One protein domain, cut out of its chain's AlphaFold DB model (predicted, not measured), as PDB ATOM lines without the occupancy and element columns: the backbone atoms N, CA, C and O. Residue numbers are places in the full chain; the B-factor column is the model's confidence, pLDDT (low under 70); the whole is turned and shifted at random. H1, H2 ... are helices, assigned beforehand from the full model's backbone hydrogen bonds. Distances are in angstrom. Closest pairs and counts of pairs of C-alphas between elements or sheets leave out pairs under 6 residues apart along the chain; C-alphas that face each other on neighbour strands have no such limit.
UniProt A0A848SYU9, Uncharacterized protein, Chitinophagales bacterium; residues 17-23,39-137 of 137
ATOM      1  N   PHE A  17      -4.036 -53.822 -10.338       96.94
ATOM      2  CA  PHE A  17      -4.954 -54.372  -9.336       96.94
ATOM      3  C   PHE A  17      -4.209 -54.938  -8.134       96.94
ATOM      4  O   PHE A  17      -4.625 -54.715  -7.002       96.94
ATOM      5  N   LEU A  18      -3.082 -55.614  -8.363       95.50
ATOM      6  CA  LEU A  18      -2.262 -56.143  -7.278       95.50
ATOM      7  C   LEU A  18      -1.633 -55.007  -6.458       95.50
ATOM      8  O   LEU A  18      -1.635 -55.074  -5.234       95.50
ATOM      9  N   GLN A  19      -1.165 -53.938  -7.113       95.75
ATOM     10  CA  GLN A  19      -0.677 -52.734  -6.423       95.75
ATOM     11  C   GLN A  19      -1.768 -52.116  -5.542       95.75
ATOM     12  O   GLN A  19      -1.537 -51.863  -4.361       95.75
ATOM     13  N   ALA A  20      -2.965 -51.910  -6.099       96.75
ATOM     14  CA  ALA A  20      -4.089 -51.360  -5.351       96.75
ATOM     15  C   ALA A  20      -4.511 -52.270  -4.193       96.75
ATOM     16  O   ALA A  20      -4.791 -51.766  -3.113       96.75
ATOM     17  N   LEU A  21      -4.503 -53.593  -4.383       96.44
ATOM     18  CA  LEU A  21      -4.810 -54.558  -3.330       96.44
ATOM     19  C   LEU A  21      -3.800 -54.482  -2.180       96.44
ATOM     20  O   LEU A  21      -4.208 -54.420  -1.023       96.44
ATOM     21  N   ILE A  22      -2.498 -54.452  -2.481       96.75
ATOM     22  CA  ILE A  22      -1.444 -54.343  -1.462       96.75
ATOM     23  C   ILE A  22      -1.614 -53.049  -0.665       96.75
ATOM     24  O   ILE A  22      -1.635 -53.084   0.565       96.75
ATOM     25  N   ILE A  23      -1.781 -51.916  -1.350       97.44
ATOM     26  CA  ILE A  23      -1.956 -50.621  -0.682       97.44
ATOM     27  C   ILE A  23      -3.252 -50.626   0.136       97.44
ATOM     28  O   ILE A  23      -3.232 -50.218   1.289       97.44
ATOM     29  N   SER A  39      -7.548 -41.389  18.495       80.50
ATOM     30  CA  SER A  39      -8.874 -40.860  18.154       80.50
ATOM     31  C   SER A  39      -8.809 -39.668  17.192       80.50
ATOM     32  O   SER A  39      -9.783 -38.939  17.038       80.50
ATOM     33  N   SER A  40      -7.657 -39.420  16.556       92.94
ATOM     34  CA  SER A  40      -7.504 -38.290  15.638       92.94
ATOM     35  C   SER A  40      -8.081 -38.603  14.256       92.94
ATOM     36  O   SER A  40      -7.473 -39.324  13.461       92.94
ATOM     37  N   ASP A  41      -9.211 -37.977  13.927       93.06
ATOM     38  CA  ASP A  41      -9.814 -38.058  12.591       93.06
ATOM     39  C   ASP A  41      -8.852 -37.581  11.498       93.06
ATOM     40  O   ASP A  41      -8.725 -38.218  10.450       93.06
ATOM     41  N   SER A  42      -8.096 -36.514  11.769       93.94
ATOM     42  CA  SER A  42      -7.085 -35.984  10.851       93.94
ATOM     43  C   SER A  42      -6.003 -37.008  10.514       93.94
ATOM     44  O   SER A  42      -5.542 -37.061   9.374       93.94
ATOM     45  N   PHE A  43      -5.597 -37.838  11.481       95.12
ATOM     46  CA  PHE A  43      -4.635 -38.909  11.232       95.12
ATOM     47  C   PHE A  43      -5.219 -39.963  10.284       95.12
ATOM     48  O   PHE A  43      -4.583 -40.315   9.290       95.12
ATOM     49  N   ASN A  44      -6.448 -40.413  10.542       95.50
ATOM     50  CA  ASN A  44      -7.125 -41.420   9.721       95.50
ATOM     51  C   ASN A  44      -7.312 -40.938   8.274       95.50
ATOM     52  O   ASN A  44      -6.973 -41.647   7.321       95.50
ATOM     53  N   TRP A  45      -7.758 -39.695   8.093       96.31
ATOM     54  CA  TRP A  45      -7.902 -39.107   6.763       96.31
ATOM     55  C   TRP A  45      -6.567 -38.888   6.053       96.31
ATOM     56  O   TRP A  45      -6.487 -39.082   4.836       96.31
ATOM     57  N   SER A  46      -5.510 -38.543   6.793       96.44
ATOM     58  CA  SER A  46      -4.154 -38.453   6.248       96.44
ATOM     59  C   SER A  46      -3.693 -39.806   5.700       96.44
ATOM     60  O   SER A  46      -3.286 -39.879   4.543       96.44
ATOM     61  N   VAL A  47      -3.874 -40.897   6.455       96.56
ATOM     62  CA  VAL A  47      -3.551 -42.265   6.004       96.56
ATOM     63  C   VAL A  47      -4.303 -42.622   4.718       96.56
ATOM     64  O   VAL A  47      -3.694 -43.130   3.772       96.56
ATOM     65  N   ALA A  48      -5.604 -42.325   4.648       96.69
ATOM     66  CA  ALA A  48      -6.407 -42.576   3.452       96.69
ATOM     67  C   ALA A  48      -5.893 -41.783   2.234       96.69
ATOM     68  O   ALA A  48      -5.750 -42.344   1.147       96.69
ATOM     69  N   CYS A  49      -5.564 -40.499   2.408       97.31
ATOM     70  CA  CYS A  49      -5.003 -39.669   1.339       97.31
ATOM     71  C   CYS A  49      -3.619 -40.161   0.897       97.31
ATOM     72  O   CYS A  49      -3.352 -40.249  -0.302       97.31
ATOM     73  N   THR A  50      -2.749 -40.526   1.843       97.69
ATOM     74  CA  THR A  50      -1.414 -41.061   1.552       97.69
ATOM     75  C   THR A  50      -1.495 -42.347   0.737       97.69
ATOM     76  O   THR A  50      -0.712 -42.512  -0.192       97.69
ATOM     77  N   ALA A  51      -2.458 -43.227   1.019       97.62
ATOM     78  CA  ALA A  51      -2.678 -44.449   0.246       97.62
ATOM     79  C   ALA A  51      -2.941 -44.160  -1.241       97.62
ATOM     80  O   ALA A  51      -2.300 -44.733  -2.128       97.62
ATOM     81  N   VAL A  52      -3.865 -43.233  -1.512       97.94
ATOM     82  CA  VAL A  52      -4.243 -42.837  -2.875       97.94
ATOM     83  C   VAL A  52      -3.090 -42.126  -3.573       97.94
ATOM     84  O   VAL A  52      -2.766 -42.462  -4.713       97.94
ATOM     85  N   LEU A  53      -2.422 -41.198  -2.885       97.75
ATOM     86  CA  LEU A  53      -1.262 -40.489  -3.420       97.75
ATOM     87  C   LEU A  53      -0.110 -41.450  -3.743       97.75
ATOM     88  O   LEU A  53       0.526 -41.322  -4.786       97.75
ATOM     89  N   PHE A  54       0.135 -42.445  -2.891       97.75
ATOM     90  CA  PHE A  54       1.184 -43.434  -3.113       97.75
ATOM     91  C   PHE A  54       0.918 -44.261  -4.376       97.75
ATOM     92  O   PHE A  54       1.814 -44.411  -5.210       97.75
ATOM     93  N   PHE A  55      -0.323 -44.717  -4.583       97.81
ATOM     94  CA  PHE A  55      -0.708 -45.351  -5.847       97.81
ATOM     95  C   PHE A  55      -0.516 -44.388  -7.029       97.81
ATOM     96  O   PHE A  55       0.075 -44.764  -8.043       97.81
ATOM     97  N   ALA A  56      -0.965 -43.138  -6.887       97.62
ATOM     98  CA  ALA A  56      -0.867 -42.111  -7.920       97.62
ATOM     99  C   ALA A  56       0.583 -41.774  -8.317       97.62
ATOM    100  O   ALA A  56       0.819 -41.402  -9.463       97.62
ATOM    101  N   MET A  57       1.547 -41.921  -7.405       96.94
ATOM    102  CA  MET A  57       2.978 -41.724  -7.663       96.94
ATOM    103  C   MET A  57       3.646 -42.944  -8.289       96.94
ATOM    104  O   MET A  57       4.349 -42.819  -9.290       96.94
ATOM    105  N   VAL A  58       3.443 -44.126  -7.709       96.06
ATOM    106  CA  VAL A  58       4.158 -45.338  -8.130       96.06
ATOM    107  C   VAL A  58       3.634 -45.855  -9.467       96.06
ATOM    108  O   VAL A  58       4.410 -46.274 -10.329       96.06
ATOM    109  N   ASN A  59       2.318 -45.810  -9.676       96.75
ATOM    110  CA  ASN A  59       1.706 -46.458 -10.826       96.75
ATOM    111  C   ASN A  59       2.135 -45.861 -12.189       96.75
ATOM    112  O   ASN A  59       2.475 -46.653 -13.078       96.75
ATOM    113  N   PRO A  60       2.208 -44.524 -12.374       95.38
ATOM    114  CA  PRO A  60       2.714 -43.927 -13.611       95.38
ATOM    115  C   PRO A  60       4.173 -44.281 -13.912       95.38
ATOM    116  O   PRO A  60       4.496 -44.551 -15.068       95.38
ATOM    117  N   ILE A  61       5.037 -44.355 -12.894       93.88
ATOM    118  CA  ILE A  61       6.448 -44.749 -13.056       93.88
ATOM    119  C   ILE A  61       6.527 -46.171 -13.620       93.88
ATOM    120  O   ILE A  61       7.205 -46.419 -14.616       93.88
ATOM    121  N   LEU A  62       5.768 -47.097 -13.033       92.75
ATOM    122  CA  LEU A  62       5.716 -48.485 -13.494       92.75
ATOM    123  C   LEU A  62       5.090 -48.625 -14.890       92.75
ATOM    124  O   LEU A  62       5.428 -49.560 -15.615       92.75
ATOM    125  N   SER A  63       4.224 -47.690 -15.297       93.19
ATOM    126  CA  SER A  63       3.587 -47.704 -16.620       93.19
ATOM    127  C   SER A  63       4.583 -47.548 -17.776       93.19
ATOM    128  O   SER A  63       4.322 -48.053 -18.870       93.19
ATOM    129  N   VAL A  64       5.738 -46.907 -17.548       91.12
ATOM    130  CA  VAL A  64       6.771 -46.681 -18.578       91.12
ATOM    131  C   VAL A  64       7.273 -48.004 -19.161       91.12
ATOM    132  O   VAL A  64       7.463 -48.116 -20.371       91.12
ATOM    133  N   PHE A  65       7.402 -49.030 -18.318       88.69
ATOM    134  CA  PHE A  65       7.938 -50.343 -18.690       88.69
ATOM    135  C   PHE A  65       6.895 -51.287 -19.309       88.69
ATOM    136  O   PHE A  65       7.210 -52.419 -19.667       88.69
ATOM    137  N   GLN A  66       5.639 -50.855 -19.441       89.81
ATOM    138  CA  GLN A  66       4.547 -51.717 -19.893       89.81
ATOM    139  C   GLN A  66       4.394 -51.664 -21.406       89.81
ATOM    140  O   GLN A  66       4.120 -50.602 -21.964       89.81
ATOM    141  N   LEU A  67       4.471 -52.813 -22.082       85.56
ATOM    142  CA  LEU A  67       4.284 -52.905 -23.536       85.56
ATOM    143  C   LEU A  67       2.908 -52.362 -23.956       85.56
ATOM    144  O   LEU A  67       2.815 -51.425 -24.755       85.56
ATOM    145  N   LYS A  68       1.836 -52.870 -23.332       90.19
ATOM    146  CA  LYS A  68       0.438 -52.479 -23.588       90.19
ATOM    147  C   LYS A  68      -0.005 -51.326 -22.683       90.19
ATOM    148  O   LYS A  68      -0.885 -51.488 -21.838       90.19
ATOM    149  N   TRP A  69       0.601 -50.152 -22.878       91.50
ATOM    150  CA  TRP A  69       0.372 -48.974 -22.025       91.50
ATOM    151  C   TRP A  69      -1.110 -48.591 -21.901       91.50
ATOM    152  O   TRP A  69      -1.573 -48.358 -20.794       91.50
ATOM    153  N   GLY A  70      -1.878 -48.594 -22.998       92.75
ATOM    154  CA  GLY A  70      -3.301 -48.224 -22.960       92.75
ATOM    155  C   GLY A  70      -4.141 -49.142 -22.063       92.75
ATOM    156  O   GLY A  70      -4.905 -48.667 -21.228       92.75
ATOM    157  N   THR A  71      -3.952 -50.462 -22.171       94.75
ATOM    158  CA  THR A  71      -4.627 -51.433 -21.292       94.75
ATOM    159  C   THR A  71      -4.188 -51.270 -19.841       94.75
ATOM    160  O   THR A  71      -5.027 -51.328 -18.944       94.75
ATOM    161  N   TYR A  72      -2.891 -51.049 -19.602       94.94
ATOM    162  CA  TYR A  72      -2.371 -50.795 -18.260       94.94
ATOM    163  C   TYR A  72      -2.983 -49.525 -17.659       94.94
ATOM    164  O   TYR A  72      -3.493 -49.575 -16.550       94.94
ATOM    165  N   PHE A  73      -3.027 -48.424 -18.412       96.19
ATOM    166  CA  PHE A  73      -3.605 -47.153 -17.978       96.19
ATOM    167  C   PHE A  73      -5.081 -47.288 -17.588       96.19
ATOM    168  O   PHE A  73      -5.469 -46.837 -16.513       96.19
ATOM    169  N   VAL A  74      -5.898 -47.968 -18.402       97.38
ATOM    170  CA  VAL A  74      -7.313 -48.214 -18.069       97.38
ATOM    171  C   VAL A  74      -7.441 -49.026 -16.780       97.38
ATOM    172  O   VAL A  74      -8.217 -48.651 -15.900       97.38
ATOM    173  N   LYS A  75      -6.651 -50.099 -16.625       97.50
ATOM    174  CA  LYS A  75      -6.615 -50.870 -15.371       97.50
ATOM    175  C   LYS A  75      -6.215 -49.989 -14.188       97.50
ATOM    176  O   LYS A  75      -6.852 -50.065 -13.147       97.50
ATOM    177  N   SER A  76      -5.221 -49.121 -14.350       97.56
ATOM    178  CA  SER A  76      -4.773 -48.198 -13.309       97.56
ATOM    179  C   SER A  76      -5.831 -47.182 -12.897       97.56
ATOM    180  O   SER A  76      -5.973 -46.930 -11.706       97.56
ATOM    181  N   VAL A  77      -6.600 -46.634 -13.842       97.94
ATOM    182  CA  VAL A  77      -7.724 -45.730 -13.538       97.94
ATOM    183  C   VAL A  77      -8.788 -46.458 -12.714       97.94
ATOM    184  O   VAL A  77      -9.248 -45.931 -11.703       97.94
ATOM    185  N   ILE A  78      -9.147 -47.686 -13.107       98.12
ATOM    186  CA  ILE A  78     -10.119 -48.508 -12.369       98.12
ATOM    187  C   ILE A  78      -9.587 -48.823 -10.965       98.12
ATOM    188  O   ILE A  78     -10.291 -48.608  -9.981       98.12
ATOM    189  N   SER A  79      -8.335 -49.267 -10.857       97.75
ATOM    190  CA  SER A  79      -7.667 -49.539  -9.583       97.75
ATOM    191  C   SER A  79      -7.616 -48.314  -8.669       97.75
ATOM    192  O   SER A  79      -7.902 -48.437  -7.480       97.75
ATOM    193  N   LEU A  80      -7.303 -47.132  -9.213       97.75
ATOM    194  CA  LEU A  80      -7.281 -45.869  -8.473       97.75
ATOM    195  C   LEU A  80      -8.672 -45.516  -7.931       97.75
ATOM    196  O   LEU A  80      -8.803 -45.127  -6.770       97.75
ATOM    197  N   ALA A  81      -9.716 -45.669  -8.746       97.56
ATOM    198  CA  ALA A  81     -11.090 -45.433  -8.315       97.56
ATOM    199  C   ALA A  81     -11.509 -46.420  -7.213       97.56
ATOM    200  O   ALA A  81     -12.070 -46.005  -6.198       97.56
ATOM    201  N   MET A  82     -11.178 -47.706  -7.376       97.31
ATOM    202  CA  MET A  82     -11.470 -48.747  -6.389       97.31
ATOM    203  C   MET A  82     -10.783 -48.477  -5.052       97.31
ATOM    204  O   MET A  82     -11.449 -48.506  -4.018       97.31
ATOM    205  N   ILE A  83      -9.476 -48.189  -5.056       97.00
ATOM    206  CA  ILE A  83      -8.757 -47.928  -3.807       97.00
ATOM    207  C   ILE A  83      -9.254 -46.648  -3.142       97.00
ATOM    208  O   ILE A  83      -9.481 -46.664  -1.938       97.00
ATOM    209  N   SER A  84      -9.509 -45.584  -3.910       96.94
ATOM    210  CA  SER A  84     -10.036 -44.322  -3.375       96.94
ATOM    211  C   SER A  84     -11.389 -44.532  -2.699       96.94
ATOM    212  O   SER A  84     -11.578 -44.125  -1.555       96.94
ATOM    213  N   ALA A  85     -12.317 -45.227  -3.364       96.69
ATOM    214  CA  ALA A  85     -13.626 -45.538  -2.799       96.69
ATOM    215  C   ALA A  85     -13.512 -46.396  -1.531       96.69
ATOM    216  O   ALA A  85     -14.180 -46.116  -0.534       96.69
ATOM    217  N   LEU A  86     -12.641 -47.407  -1.547       96.50
ATOM    218  CA  LEU A  86     -12.442 -48.311  -0.420       96.50
ATOM    219  C   LEU A  86     -11.850 -47.596   0.800       96.50
ATOM    220  O   LEU A  86     -12.391 -47.730   1.896       96.50
ATOM    221  N   VAL A  87     -10.772 -46.821   0.637       95.94
ATOM    222  CA  VAL A  87     -10.137 -46.132   1.775       95.94
ATOM    223  C   VAL A  87     -11.019 -45.018   2.327       95.94
ATOM    224  O   VAL A  87     -11.075 -44.856   3.542       95.94
ATOM    225  N   VAL A  88     -11.763 -44.305   1.474       96.06
ATOM    226  CA  VAL A  88     -12.760 -43.319   1.923       96.06
ATOM    227  C   VAL A  88     -13.866 -44.011   2.713       96.06
ATOM    228  O   VAL A  88     -14.209 -43.551   3.797       96.06
ATOM    229  N   PHE A  89     -14.382 -45.141   2.224       96.19
ATOM    230  CA  PHE A  89     -15.408 -45.905   2.931       96.19
ATOM    231  C   PHE A  89     -14.925 -46.379   4.305       96.19
ATOM    232  O   PHE A  89     -15.603 -46.142   5.304       96.19
ATOM    233  N   ILE A  90     -13.750 -47.012   4.378       95.31
ATOM    234  CA  ILE A  90     -13.180 -47.498   5.643       95.31
ATOM    235  C   ILE A  90     -12.931 -46.325   6.595       95.31
ATOM    236  O   ILE A  90     -13.367 -46.370   7.742       95.31
ATOM    237  N   CYS A  91     -12.295 -45.251   6.125       95.31
ATOM    238  CA  CYS A  91     -11.991 -44.086   6.953       95.31
ATOM    239  C   CYS A  91     -13.263 -43.411   7.486       95.31
ATOM    240  O   CYS A  91     -13.331 -43.080   8.668       95.31
ATOM    241  N   SER A  92     -14.315 -43.293   6.670       95.19
ATOM    242  CA  SER A  92     -15.616 -42.793   7.129       95.19
ATOM    243  C   SER A  92     -16.268 -43.697   8.173       95.19
ATOM    244  O   SER A  92     -16.950 -43.202   9.066       95.19
ATOM    245  N   ARG A  93     -16.058 -45.016   8.105       95.06
ATOM    246  CA  ARG A  93     -16.545 -45.947   9.133       95.06
ATOM    247  C   ARG A  93     -15.755 -45.860  10.433       95.06
ATOM    248  O   ARG A  93     -16.359 -46.009  11.488       95.06
ATOM    249  N   VAL A  94     -14.450 -45.614  10.356       93.81
ATOM    250  CA  VAL A  94     -13.577 -45.486  11.531       93.81
ATOM    251  C   VAL A  94     -13.795 -44.152  12.249       93.81
ATOM    252  O   VAL A  94     -13.900 -44.132  13.468       93.81
ATOM    253  N   THR A  95     -13.896 -43.052  11.504       93.69
ATOM    254  CA  THR A  95     -14.049 -41.690  12.059       93.69
ATOM    255  C   THR A  95     -15.501 -41.310  12.350       93.69
ATOM    256  O   THR A  95     -15.770 -40.395  13.118       93.69
ATOM    257  N   GLY A  96     -16.470 -41.961  11.698       93.69
ATOM    258  CA  GLY A  96     -17.869 -41.521  11.712       93.69
ATOM    259  C   GLY A  96     -18.118 -40.218  10.936       93.69
ATOM    260  O   GLY A  96     -19.244 -39.719  10.927       93.69
ATOM    261  N   ALA A  97     -17.098 -39.676  10.261       92.81
ATOM    262  CA  ALA A  97     -17.165 -38.439   9.497       92.81
ATOM    263  C   ALA A  97     -17.183 -38.695   7.981       92.81
ATOM    264  O   ALA A  97     -16.682 -39.697   7.464       92.81
ATOM    265  N   SER A  98     -17.755 -37.750   7.236       94.12
ATOM    266  CA  SER A  98     -17.691 -37.734   5.772       94.12
ATOM    267  C   SER A  98     -16.476 -36.939   5.302       94.12
ATOM    268  O   SER A  98     -16.210 -35.860   5.831       94.12
ATOM    269  N   ILE A  99     -15.810 -37.399   4.237       92.38
ATOM    270  CA  ILE A  99     -14.719 -36.646   3.596       92.38
ATOM    271  C   ILE A  99     -15.164 -35.252   3.130       92.38
ATOM    272  O   ILE A  99     -14.359 -34.331   3.059       92.38
ATOM    273  N   LEU A 100     -16.455 -35.073   2.836       92.00
ATOM    274  CA  LEU A 100     -17.000 -33.793   2.380       92.00
ATOM    275  C   LEU A 100     -17.021 -32.733   3.489       92.00
ATOM    276  O   LEU A 100     -17.005 -31.540   3.188       92.00
ATOM    277  N   ASN A 101     -17.027 -33.160   4.755       91.62
ATOM    278  CA  ASN A 101     -16.910 -32.254   5.895       91.62
ATOM    279  C   ASN A 101     -15.457 -31.794   6.074       91.62
ATOM    280  O   ASN A 101     -15.205 -30.665   6.488       91.62
ATOM    281  N   GLU A 102     -14.507 -32.629   5.655       92.06
ATOM    282  CA  GLU A 102     -13.078 -32.372   5.736       92.06
ATOM    283  C   GLU A 102     -12.507 -31.851   4.410       92.06
ATOM    284  O   GLU A 102     -11.795 -32.544   3.673       92.06
ATOM    285  N   LYS A 103     -12.806 -30.584   4.099       93.25
ATOM    286  CA  LYS A 103     -12.446 -29.951   2.814       93.25
ATOM    287  C   LYS A 103     -10.972 -30.117   2.436       93.25
ATOM    288  O   LYS A 103     -10.673 -30.320   1.262       93.25
ATOM    289  N   ALA A 104     -10.057 -30.048   3.404       94.75
ATOM    290  CA  ALA A 104      -8.628 -30.214   3.150       94.75
ATOM    291  C   ALA A 104      -8.306 -31.599   2.558       94.75
ATOM    292  O   ALA A 104      -7.591 -31.693   1.562       94.75
ATOM    293  N   PHE A 105      -8.881 -32.671   3.108       95.50
ATOM    294  CA  PHE A 105      -8.646 -34.035   2.628       95.50
ATOM    295  C   PHE A 105      -9.376 -34.320   1.312       95.50
ATOM    296  O   PHE A 105      -8.808 -34.964   0.430       95.50
ATOM    297  N   ALA A 106     -10.575 -33.763   1.114       94.50
ATOM    298  CA  ALA A 106     -11.260 -33.821  -0.180       94.50
ATOM    299  C   ALA A 106     -10.423 -33.173  -1.302       94.50
ATOM    300  O   ALA A 106     -10.270 -33.748  -2.382       94.50
ATOM    301  N   MET A 107      -9.823 -32.008  -1.031       96.19
ATOM    302  CA  MET A 107      -8.937 -31.326  -1.978       96.19
ATOM    303  C   MET A 107      -7.648 -32.119  -2.229       96.19
ATOM    304  O   MET A 107      -7.198 -32.185  -3.370       96.19
ATOM    305  N   THR A 108      -7.086 -32.780  -1.214       95.88
ATOM    306  CA  THR A 108      -5.917 -33.662  -1.377       95.88
ATOM    307  C   THR A 108      -6.225 -34.885  -2.245       95.88
ATOM    308  O   THR A 108      -5.411 -35.256  -3.094       95.88
ATOM    309  N   MET A 109      -7.408 -35.493  -2.103       95.62
ATOM    310  CA  MET A 109      -7.849 -36.587  -2.980       95.62
ATOM    311  C   MET A 109      -7.988 -36.120  -4.433       95.62
ATOM    312  O   MET A 109      -7.495 -36.782  -5.349       95.62
ATOM    313  N   LEU A 110      -8.589 -34.947  -4.649       96.12
ATOM    314  CA  LEU A 110      -8.694 -34.347  -5.979       96.12
ATOM    315  C   LEU A 110      -7.312 -34.022  -6.567       96.12
ATOM    316  O   LEU A 110      -7.050 -34.322  -7.730       96.12
ATOM    317  N   ALA A 111      -6.410 -33.455  -5.766       97.00
ATOM    318  CA  ALA A 111      -5.040 -33.175  -6.179       97.00
ATOM    319  C   ALA A 111      -4.294 -34.461  -6.563       97.00
ATOM    320  O   ALA A 111      -3.596 -34.477  -7.574       97.00
ATOM    321  N   SER A 112      -4.498 -35.554  -5.822       96.50
ATOM    322  CA  SER A 112      -3.910 -36.868  -6.122       96.50
ATOM    323  C   SER A 112      -4.413 -37.429  -7.455       96.50
ATOM    324  O   SER A 112      -3.630 -37.981  -8.229       96.50
ATOM    325  N   LEU A 113      -5.698 -37.234  -7.768       96.44
ATOM    326  CA  LEU A 113      -6.284 -37.605  -9.059       96.44
ATOM    327  C   LEU A 113      -5.654 -36.807 -10.210       96.44
ATOM    328  O   LEU A 113      -5.203 -37.389 -11.196       96.44
ATOM    329  N   ILE A 114      -5.597 -35.477 -10.085       97.56
ATOM    330  CA  ILE A 114      -4.989 -34.598 -11.096       97.56
ATOM    331  C   ILE A 114      -3.520 -34.979 -11.300       97.56
ATOM    332  O   ILE A 114      -3.069 -35.136 -12.436       97.56
ATOM    333  N   PHE A 115      -2.793 -35.181 -10.202       97.50
ATOM    334  CA  PHE A 115      -1.405 -35.614 -10.222       97.50
ATOM    335  C   PHE A 115      -1.236 -36.942 -10.970       97.50
ATOM    336  O   PHE A 115      -0.379 -37.027 -11.846       97.50
ATOM    337  N   PHE A 116      -2.079 -37.946 -10.705       97.75
ATOM    338  CA  PHE A 116      -2.038 -39.230 -11.410       97.75
ATOM    339  C   PHE A 116      -2.172 -39.067 -12.931       97.75
ATOM    340  O   PHE A 116      -1.398 -39.662 -13.688       97.75
ATOM    341  N   PHE A 117      -3.123 -38.252 -13.398       97.62
ATOM    342  CA  PHE A 117      -3.308 -38.011 -14.832       97.62
ATOM    343  C   PHE A 117      -2.107 -37.288 -15.445       97.62
ATOM    344  O   PHE A 117      -1.588 -37.732 -16.470       97.62
ATOM    345  N   MET A 118      -1.618 -36.226 -14.799       97.94
ATOM    346  CA  MET A 118      -0.448 -35.475 -15.264       97.94
ATOM    347  C   MET A 118       0.808 -36.355 -15.321       97.94
ATOM    348  O   MET A 118       1.514 -36.369 -16.331       97.94
ATOM    349  N   ALA A 119       1.056 -37.147 -14.277       97.19
ATOM    350  CA  ALA A 119       2.174 -38.081 -14.214       97.19
ATOM    351  C   ALA A 119       2.055 -39.196 -15.265       97.19
ATOM    352  O   ALA A 119       3.055 -39.581 -15.868       97.19
ATOM    353  N   SER A 120       0.843 -39.680 -15.547       95.69
ATOM    354  CA  SER A 120       0.601 -40.681 -16.597       95.69
ATOM    355  C   SER A 120       0.865 -40.129 -17.998       95.69
ATOM    356  O   SER A 120       1.461 -40.818 -18.828       95.69
ATOM    357  N   VAL A 121       0.475 -38.877 -18.268       96.31
ATOM    358  CA  VAL A 121       0.803 -38.191 -19.530       96.31
ATOM    359  C   VAL A 121       2.315 -38.037 -19.673       96.31
ATOM    360  O   VAL A 121       2.864 -38.359 -20.727       96.31
ATOM    361  N   LEU A 122       3.006 -37.619 -18.610       96.12
ATOM    362  CA  LEU A 122       4.465 -37.516 -18.614       96.12
ATOM    363  C   LEU A 122       5.130 -38.877 -18.870       96.12
ATOM    364  O   LEU A 122       6.020 -38.973 -19.713       96.12
ATOM    365  N   ALA A 123       4.665 -39.943 -18.214       94.06
ATOM    366  CA  ALA A 123       5.163 -41.301 -18.424       94.06
ATOM    367  C   ALA A 123       4.986 -41.768 -19.880       94.06
ATOM    368  O   ALA A 123       5.888 -42.383 -20.452       94.06
ATOM    369  N   LEU A 124       3.858 -41.428 -20.513       93.50
ATOM    370  CA  LEU A 124       3.623 -41.705 -21.930       93.50
ATOM    371  C   LEU A 124       4.611 -40.950 -22.833       93.50
ATOM    372  O   LEU A 124       5.126 -41.536 -23.787       93.50
ATOM    373  N   LEU A 125       4.885 -39.673 -22.546       94.38
ATOM    374  CA  LEU A 125       5.862 -38.880 -23.299       94.38
ATOM    375  C   LEU A 125       7.270 -39.472 -23.177       94.38
ATOM    376  O   LEU A 125       7.929 -39.675 -24.195       94.38
ATOM    377  N   VAL A 126       7.695 -39.827 -21.961       92.88
ATOM    378  CA  VAL A 126       8.988 -40.483 -21.706       92.88
ATOM    379  C   VAL A 126       9.101 -41.787 -22.493       92.88
ATOM    380  O   VAL A 126      10.092 -42.002 -23.190       92.88
ATOM    381  N   LYS A 127       8.062 -42.629 -22.457       87.62
ATOM    382  CA  LYS A 127       8.032 -43.883 -23.218       87.62
ATOM    383  C   LYS A 127       8.176 -43.648 -24.728       87.62
ATOM    384  O   LYS A 127       8.904 -44.383 -25.390       87.62
ATOM    385  N   LYS A 128       7.501 -42.632 -25.278       89.88
ATOM    386  CA  LYS A 128       7.593 -42.289 -26.709       89.88
ATOM    387  C   LYS A 128       8.988 -41.806 -27.105       89.88
ATOM    388  O   LYS A 128       9.498 -42.251 -28.127       89.88
ATOM    389  N   ILE A 129       9.604 -40.942 -26.296       91.19
ATOM    390  CA  ILE A 129      10.974 -40.456 -26.530       91.19
ATOM    391  C   ILE A 129      11.961 -41.627 -26.522       91.19
ATOM    392  O   ILE A 129      12.806 -41.721 -27.408       91.19
ATOM    393  N   TYR A 130      11.816 -42.545 -25.562       87.12
ATOM    394  CA  TYR A 130      12.660 -43.735 -25.473       87.12
ATOM    395  C   TYR A 130      12.530 -44.634 -26.714       87.12
ATOM    396  O   TYR A 130      13.547 -44.983 -27.304       87.12
ATOM    397  N   SER A 131      11.299 -44.938 -27.153       84.06
ATOM    398  CA  SER A 131      11.047 -45.746 -28.365       84.06
ATOM    399  C   SER A 131      11.706 -45.133 -29.600       84.06
ATOM    400  O   SER A 131      12.406 -45.821 -30.337       84.06
ATOM    401  N   PHE A 132      11.545 -43.819 -29.786       87.75
ATOM    402  CA  PHE A 132      12.122 -43.105 -30.922       87.75
ATOM    403  C   PHE A 132      13.657 -43.154 -30.920       87.75
ATOM    404  O   PHE A 132      14.267 -43.431 -31.949       87.75
ATOM    405  N   ALA A 133      14.286 -42.942 -29.759       87.25
ATOM    406  CA  ALA A 133      15.740 -43.021 -29.629       87.25
ATOM    407  C   ALA A 133      16.271 -44.427 -29.960       87.25
ATOM    408  O   ALA A 133      17.290 -44.552 -30.635       87.25
ATOM    409  N   THR A 134      15.564 -45.480 -29.538       80.56
ATOM    410  CA  THR A 134      15.955 -46.869 -29.829       80.56
ATOM    411  C   THR A 134      15.707 -47.302 -31.272       80.56
ATOM    412  O   THR A 134      16.394 -48.194 -31.744       80.56
ATOM    413  N   GLU A 135      14.754 -46.691 -31.980       79.12
ATOM    414  CA  GLU A 135      14.494 -46.969 -33.404       79.12
ATOM    415  C   GLU A 135      15.513 -46.291 -34.338       79.12
ATOM    416  O   GLU A 135      15.664 -46.700 -35.487       79.12
ATOM    417  N   SER A 136      16.198 -45.247 -33.859       65.56
ATOM    418  CA  SER A 136      17.179 -44.473 -34.633       65.56
ATOM    419  C   SER A 136      18.610 -45.040 -34.637       65.56
ATOM    420  O   SER A 136      19.470 -44.488 -35.325       65.56
ATOM    421  N   LEU A 137      18.859 -46.111 -33.875       54.06
ATOM    422  CA  LEU A 137      20.149 -46.800 -33.718       54.06
ATOM    423  C   LEU A 137      20.130 -48.166 -34.415       54.06
ATOM    424  O   LEU A 137      21.174 -48.522 -35.006       54.06
TER     425      LEU A 137
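This is residues 17 to 23 and 39 to 137 of the 137 residues of an uncharacterized protein of Chitinophagales bacterium (UniProt A0A848SYU9). Three long helices, H2, H3 and H4, make an up-and-down bundle, a slender rod in which H2 packs on both H3 and H4 while H3 and H4 only come near each other. The short helix H1 packs on the outside of the H2 and H3 pair, and at the far end of H4 residues 131 to 137 stick out past the rest. The printed part has 106 residues with four named helices, in the order H1, H2, H3, H4, and no named strand; the class is all helix. The whole is loose, with a radius of gyration of the C-alphas of 16.2 A, and spans 60 by 23 by 17 A.

H1 is residues 17 to 23, 9.9 A from first to last C-alpha, and begins with C-alpha 17 at (-4.954, -54.372, -9.336). H2 is residues 41 to 63, 33.6 A long, with C-alpha 41 at (-9.814, -38.058, 12.591). H3 is residues 69 to 95, 37.7 A long. H4, residues 103 to 135, is the longest helix at 48.2 A and ends with C-alpha 135 at (14.494, -46.969, -33.404).

H2 is the hub, touching the three other helices. H2 and H3 form a helical hairpin, opposite ways at a shallow tilt of 8 degrees; their closest C-alphas, those of Ala 48 and Val 87, are 5.4 A apart. H4 touches H2 and runs the same way at a shallow tilt of 11 degrees, with the closest C-alphas, of Ala 56 and Phe 116, 4.7 A apart. H2, H3 and H4 form a bundle, up and down, each running against the one before it. H3 and H4 are close but not clearly touching, at a shallow tilt of 18 degrees; their closest C-alphas, of Phe 73 and Ser 120, are 7.8 A apart. H1 touches H3 along residues 75 to 83 of H3 alone, the same way at a shallow tilt of 34 degrees, only just short of steep; the closest C-alphas, of Phe 17 and Ser 79, are 5.5 A apart. H1 touches H2 at residues 51 to 55 of H2 alone, opposite ways at 37 degrees, only just a steep tilt; the closest C-alphas, of Ile 23 and Ala 51, are 6.3 A apart. H1 and H4 are apart. In H1, H3 and H4 every O i to N i+4 pair is within hydrogen-bond range; in H2 17 of 19 are.

The two C-alphas farthest apart, of Ser 39 and Leu 137, are 59.7 A apart. Residues 24 to 38 are not printed, and C-alphas 23 and 39 are 22.3 A apart across this cut. Of the links printed whole, H2 to H3 is tight, with 5 residues, and H3 to H4 is short, with 7. The mean pLDDT of the printed part is 93.8, and residues 136 to 137 are under 70.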